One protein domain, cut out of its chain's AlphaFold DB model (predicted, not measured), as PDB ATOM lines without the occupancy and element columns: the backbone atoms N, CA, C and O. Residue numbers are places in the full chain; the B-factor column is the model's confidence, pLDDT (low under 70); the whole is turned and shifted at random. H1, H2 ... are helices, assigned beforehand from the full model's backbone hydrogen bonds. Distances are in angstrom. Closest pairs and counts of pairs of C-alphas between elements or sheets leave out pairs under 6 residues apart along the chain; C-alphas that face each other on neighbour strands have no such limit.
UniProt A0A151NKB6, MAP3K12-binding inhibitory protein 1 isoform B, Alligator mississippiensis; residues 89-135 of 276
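AT A GLANCE: This is residues 89 to 135 of the 276 residues of the protein "MAP3K12-binding inhibitory protein 1 isoform B" of Alligator mississippiensis (UniProt A0A151NKB6). One long, straight helix, H1, makes most of the length, and after its last residue a wide loop, residues 115 to 126, folds back to a single short helical turn, H2, beside the end of H1. Residues 89 to 106 of H1 stick out with nothing beside them, and a short tail, residues 131 to 135, follows H2. The printed part has 47 residues with two named helices, H1 then H2, and no named strand; the class is all helix. The whole is only just loose, close to extended, with a radius of gyration of the C-alphas of 14.0 A, and its C-alphas span 43 by 23 by 17 A.

IN THESE COORDINATES: H1 runs from Ala 89, C-alpha at (211.476, 199.803, 230.559), to Phe 114, C-alpha at (227.640, 181.304, 203.246), and is 36.7 A long from first to last C-alpha. Residues 115 to 126 hold no named element. H2, residues 127 to 130, measures 5.2 A and ends at Asp 130, C-alpha at (221.898, 177.339, 200.530).

HOW THE PARTS SIT: Residues 89 to 106 of H1 stand free. H1 touches H2 with residues 110 to 114 alone; the closest C-alphas of the two, those of Phe 114 and Ala 127, are 5.7 A apart. In H1 every O i to N i+4 pair is within hydrogen-bond range. H2, with four residues, is too short for such a pair, and its one O i to N i+3 pair is not within range.

THE WHOLE: The outline is elongated, and the two C-alphas farthest apart, those of Ala 89 and Pro 135, are 46.0 A from each other. The printed part has no cut. The link from H1 to H2, 12 residues, is long. The mean pLDDT of the printed part is 78.1; it is under 70 in residues 115 to 127, 129 to 130 and 132 to 135.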
ATOM      1  N   ALA A  89     211.968 199.798 231.939       91.19
ATOM      2  CA  ALA A  89     211.476 199.803 230.559       91.19
ATOM      3  C   ALA A  89     212.504 200.339 229.543       91.19
ATOM      4  O   ALA A  89     212.615 199.814 228.439       91.19
ATOM      5  N   GLU A  90     213.282 201.360 229.908       90.94
ATOM      6  CA  GLU A  90     214.326 201.917 229.041       90.94
ATOM      7  C   GLU A  90     215.546 200.990 228.975       90.94
ATOM      8  O   GLU A  90     216.137 200.829 227.906       90.94
ATOM      9  N   ILE A  91     215.900 200.340 230.088       92.44
ATOM     10  CA  ILE A  91     216.949 199.312 230.110       92.44
ATOM     11  C   ILE A  91     216.551 198.149 229.195       92.44
ATOM     12  O   ILE A  91     217.317 197.788 228.302       92.44
ATOM     13  N   ASP A  92     215.331 197.631 229.338       94.50
ATOM     14  CA  ASP A  92     214.810 196.531 228.521       94.50
ATOM     15  C   ASP A  92     214.755 196.911 227.029       94.50
ATOM     16  O   ASP A  92     215.136 196.115 226.163       94.50
ATOM     17  N   ARG A  93     214.367 198.155 226.707       95.88
ATOM     18  CA  ARG A  93     214.386 198.682 225.333       95.88
ATOM     19  C   ARG A  93     215.805 198.724 224.760       95.88
ATOM     20  O   ARG A  93     216.009 198.331 223.612       95.88
ATOM     21  N   ARG A  94     216.793 199.177 225.541       94.06
ATOM     22  CA  ARG A  94     218.205 199.223 225.117       94.06
ATOM     23  C   ARG A  94     218.791 197.830 224.925       94.06
ATOM     24  O   ARG A  94     219.484 197.617 223.932       94.06
ATOM     25  N   ILE A  95     218.490 196.896 225.828       95.25
ATOM     26  CA  ILE A  95     218.909 195.493 225.716       95.25
ATOM     27  C   ILE A  95     218.327 194.882 224.440       95.25
ATOM     28  O   ILE A  95     219.071 194.335 223.630       95.25
ATOM     29  N   SER A  96     217.023 195.045 224.214       97.00
ATOM     30  CA  SER A  96     216.346 194.495 223.033       97.00
ATOM     31  C   SER A  96     216.921 195.068 221.737       97.00
ATOM     32  O   SER A  96     217.322 194.318 220.851       97.00
ATOM     33  N   ALA A  97     217.087 196.393 221.668       95.81
ATOM     34  CA  ALA A  97     217.690 197.054 220.514       95.81
ATOM     35  C   ALA A  97     219.163 196.661 220.298       95.81
ATOM     36  O   ALA A  97     219.675 196.746 219.182       95.81
ATOM     37  N   PHE A  98     219.894 196.288 221.353       97.12
ATOM     38  CA  PHE A  98     221.257 195.772 221.236       97.12
ATOM     39  C   PHE A  98     221.277 194.358 220.657       97.12
ATOM     40  O   PHE A  98     222.008 194.115 219.696       97.12
ATOM     41  N   ILE A  99     220.452 193.463 221.204       96.69
ATOM     42  CA  ILE A  99     220.330 192.075 220.747       96.69
ATOM     43  C   ILE A  99     219.915 192.041 219.277       96.69
ATOM     44  O   ILE A  99     220.571 191.378 218.482       96.69
ATOM     45  N   GLU A 100     218.886 192.799 218.901       96.19
ATOM     46  CA  GLU A 100     218.386 192.846 217.526       96.19
ATOM     47  C   GLU A 100     219.464 193.319 216.545       96.19
ATOM     48  O   GLU A 100     219.711 192.673 215.529       96.19
ATOM     49  N   ARG A 101     220.193 194.388 216.892       95.50
ATOM     50  CA  ARG A 101     221.306 194.887 216.072       95.50
ATOM     51  C   ARG A 101     222.412 193.848 215.916       95.50
ATOM     52  O   ARG A 101     222.913 193.666 214.812       95.50
ATOM     53  N   LYS A 102     222.800 193.169 217.001       97.06
ATOM     54  CA  LYS A 102     223.841 192.134 216.949       97.06
ATOM     55  C   LYS A 102     223.392 190.909 216.167       97.06
ATOM     56  O   LYS A 102     224.180 190.357 215.407       97.06
ATOM     57  N   GLN A 103     222.130 190.519 216.302       93.31
ATOM     58  CA  GLN A 103     221.565 189.427 215.525       93.31
ATOM     59  C   GLN A 103     221.525 189.768 214.033       93.31
ATOM     60  O   GLN A 103     221.876 188.919 213.218       93.31
ATOM     61  N   ALA A 104     221.156 191.000 213.675       88.88
ATOM     62  CA  ALA A 104     221.179 191.477 212.295       88.88
ATOM     63  C   ALA A 104     222.607 191.515 211.724       88.88
ATOM     64  O   ALA A 104     222.816 191.029 210.619       88.88
ATOM     65  N   GLU A 105     223.588 191.999 212.492       91.25
ATOM     66  CA  GLU A 105     225.013 192.016 212.111       91.25
ATOM     67  C   GLU A 105     225.551 190.598 211.860       91.25
ATOM     68  O   GLU A 105     226.172 190.330 210.832       91.25
ATOM     69  N   ILE A 106     225.261 189.660 212.768       88.81
ATOM     70  CA  ILE A 106     225.638 188.249 212.611       88.81
ATOM     71  C   ILE A 106     224.935 187.638 211.398       88.81
ATOM     72  O   ILE A 106     225.557 186.908 210.632       88.81
ATOM     73  N   ASN A 107     223.645 187.919 211.216       85.69
ATOM     74  CA  ASN A 107     222.881 187.404 210.088       85.69
ATOM     75  C   ASN A 107     223.437 187.920 208.756       85.69
ATOM     76  O   ASN A 107     223.643 187.128 207.845       85.69
ATOM     77  N   GLU A 108     223.738 189.216 208.660       85.50
ATOM     78  CA  GLU A 108     224.356 189.811 207.476       85.50
ATOM     79  C   GLU A 108     225.724 189.179 207.187       85.50
ATOM     80  O   GLU A 108     226.003 188.816 206.044       85.50
ATOM     81  N   ASN A 109     226.555 188.980 208.217       84.69
ATOM     82  CA  ASN A 109     227.847 188.317 208.057       84.69
ATOM     83  C   ASN A 109     227.696 186.859 207.597       84.69
ATOM     84  O   ASN A 109     228.375 186.441 206.665       84.69
ATOM     85  N   ASN A 110     226.773 186.100 208.192       83.56
ATOM     86  CA  ASN A 110     226.506 184.714 207.808       83.56
ATOM     87  C   ASN A 110     225.973 184.613 206.374       83.56
ATOM     88  O   ASN A 110     226.403 183.743 205.625       83.56
ATOM     89  N   VAL A 111     225.055 185.495 205.970       77.94
ATOM     90  CA  VAL A 111     224.587 185.557 204.577       77.94
ATOM     91  C   VAL A 111     225.770 185.859 203.663       77.94
ATOM     92  O   VAL A 111     225.967 185.140 202.696       77.94
ATOM     93  N   ARG A 112     226.603 186.852 203.986       75.81
ATOM     94  CA  ARG A 112     227.771 187.212 203.169       75.81
ATOM     95  C   ARG A 112     228.800 186.082 203.052       75.81
ATOM     96  O   ARG A 112     229.437 185.955 202.013       75.81
ATOM     97  N   GLU A 113     228.988 185.299 204.110       75.12
ATOM     98  CA  GLU A 113     229.975 184.215 204.155       75.12
ATOM     99  C   GLU A 113     229.471 182.926 203.494       75.12
ATOM    100  O   GLU A 113     230.236 182.246 202.808       75.12
ATOM    101  N   PHE A 114     228.195 182.584 203.687       73.69
ATOM    102  CA  PHE A 114     227.640 181.304 203.246       73.69
ATOM    103  C   PHE A 114     226.794 181.410 201.977       73.69
ATOM    104  O   PHE A 114     226.734 180.448 201.221       73.69
ATOM    105  N   CYS A 115     226.170 182.549 201.701       67.00
ATOM    106  CA  CYS A 115     225.323 182.746 200.531       67.00
ATOM    107  C   CYS A 115     226.020 183.724 199.571       67.00
ATOM    108  O   CYS A 115     225.933 184.937 199.732       67.00
ATOM    109  N   ASN A 116     226.683 183.216 198.528       60.62
ATOM    110  CA  ASN A 116     227.219 184.032 197.423       60.62
ATOM    111  C   ASN A 116     226.099 184.633 196.539       60.62
ATOM    112  O   ASN A 116     226.142 184.535 195.311       60.62
ATOM    113  N   VAL A 117     225.059 185.212 197.132       60.56
ATOM    114  CA  VAL A 117     223.918 185.772 196.409       60.56
ATOM    115  C   VAL A 117     224.014 187.291 196.494       60.56
ATOM    116  O   VAL A 117     223.788 187.888 197.539       60.56
ATOM    117  N   ILE A 118     224.390 187.909 195.373       54.62
ATOM    118  CA  ILE A 118     224.517 189.368 195.220       54.62
ATOM    119  C   ILE A 118     223.139 190.069 195.306       54.62
ATOM    120  O   ILE A 118     223.087 191.255 195.606       54.62
ATOM    121  N   ASP A 119     222.031 189.329 195.154       54.31
ATOM    122  CA  ASP A 119     220.654 189.818 195.309       54.31
ATOM    123  C   ASP A 119     219.946 189.159 196.508       54.31
ATOM    124  O   ASP A 119     219.369 188.076 196.417       54.31
ATOM    125  N   CYS A 120     219.945 189.842 197.648       52.84
ATOM    126  CA  CYS A 120     219.344 189.431 198.923       52.84
ATOM    127  C   CYS A 120     217.796 189.364 198.950       52.84
ATOM    128  O   CYS A 120     217.200 189.322 200.023       52.84
ATOM    129  N   ASN A 121     217.125 189.312 197.797       54.53
ATOM    130  CA  ASN A 121     215.661 189.403 197.686       54.53
ATOM    131  C   ASN A 121     214.913 188.054 197.751       54.53
ATOM    132  O   ASN A 121     213.734 187.991 197.404       54.53
ATOM    133  N   GLN A 122     215.545 186.958 198.183       57.78
ATOM    134  CA  GLN A 122     214.839 185.690 198.413       57.78
ATOM    135  C   GLN A 122     214.416 185.556 199.879       57.78
ATOM    136  O   GLN A 122     215.177 185.060 200.704       57.78
ATOM    137  N   GLU A 123     213.159 185.898 200.180       59.53
ATOM    138  CA  GLU A 123     212.515 185.709 201.499       59.53
ATOM    139  C   GLU A 123     212.510 184.248 202.012       59.53
ATOM    140  O   GLU A 123     212.122 183.998 203.149       59.53
ATOM    141  N   ASN A 124     212.964 183.277 201.208       59.78
ATOM    142  CA  ASN A 124     212.920 181.843 201.516       59.78
ATOM    143  C   ASN A 124     214.289 181.135 201.521       59.78
ATOM    144  O   ASN A 124     214.322 179.916 201.699       59.78
ATOM    145  N   SER A 125     215.410 181.840 201.314       65.31
ATOM    146  CA  SER A 125     216.748 181.225 201.385       65.31
ATOM    147  C   SER A 125     217.396 181.473 202.752       65.31
ATOM    148  O   SER A 125     217.275 182.550 203.331       65.31
ATOM    149  N   CYS A 126     218.082 180.465 203.297       69.50
ATOM    150  CA  CYS A 126     218.851 180.594 204.532       69.50
ATOM    151  C   CYS A 126     220.180 179.839 204.427       69.50
ATOM    152  O   CYS A 126     220.281 178.817 203.743       69.50
ATOM    153  N   ALA A 127     221.186 180.283 205.184       68.88
ATOM    154  CA  ALA A 127     222.515 179.664 205.191       68.88
ATOM    155  C   ALA A 127     222.494 178.166 205.562       68.88
ATOM    156  O   ALA A 127     223.407 177.427 205.215       68.88
ATOM    157  N   ARG A 128     221.445 177.672 206.240       71.69
ATOM    158  CA  ARG A 128     221.325 176.236 206.551       71.69
ATOM    159  C   ARG A 128     221.063 175.379 205.311       71.69
ATOM    160  O   ARG A 128     221.398 174.198 205.338       71.69
ATOM    161  N   THR A 129     220.439 175.935 204.275       69.38
ATOM    162  CA  THR A 129     219.999 175.189 203.084       69.38
ATOM    163  C   THR A 129     220.765 175.558 201.821       69.38
ATOM    164  O   THR A 129     220.845 174.728 200.923       69.38
ATOM    165  N   ASP A 130     221.328 176.764 201.758       65.69
ATOM    166  CA  ASP A 130     221.898 177.339 200.530       65.69
ATOM    167  C   ASP A 130     223.373 177.758 200.687       65.69
ATOM    168  O   ASP A 130     223.882 178.608 199.962       65.69
ATOM    169  N   ALA A 131     224.082 177.183 201.668       73.44
ATOM    170  CA  ALA A 131     225.494 177.485 201.883       73.44
ATOM    171  C   ALA A 131     226.363 177.008 200.706       73.44
ATOM    172  O   ALA A 131     226.511 175.806 200.464       73.44
ATOM    173  N   VAL A 132     227.009 177.950 200.023       69.19
ATOM    174  CA  VAL A 132     227.998 177.705 198.973       69.19
ATOM    175  C   VAL A 132     229.394 177.909 199.556       69.19
ATOM    176  O   VAL A 132     229.784 179.016 199.913       69.19
ATOM    177  N   PHE A 133     230.177 176.831 199.643       69.38
ATOM    178  CA  PHE A 133     231.562 176.915 200.109       69.38
ATOM    179  C   PHE A 133     232.442 177.635 199.079       69.38
ATOM    180  O   PHE A 133     232.711 177.099 198.001       69.38
ATOM    181  N   THR A 134     232.942 178.815 199.447       67.00
ATOM    182  CA  THR A 134     233.887 179.589 198.632       67.00
ATOM    183  C   THR A 134     235.287 179.478 199.227       67.00
ATOM    184  O   THR A 134     235.561 180.087 200.261       67.00
ATOM    185  N   PRO A 135     236.202 178.698 198.626       65.94
ATOM    186  CA  PRO A 135     237.556 178.583 199.146       65.94
ATOM    187  C   PRO A 135     238.313 179.902 198.961       65.94
ATOM    188  O   PRO A 135     238.511 180.363 197.837       65.94
TER     189      PRO A 135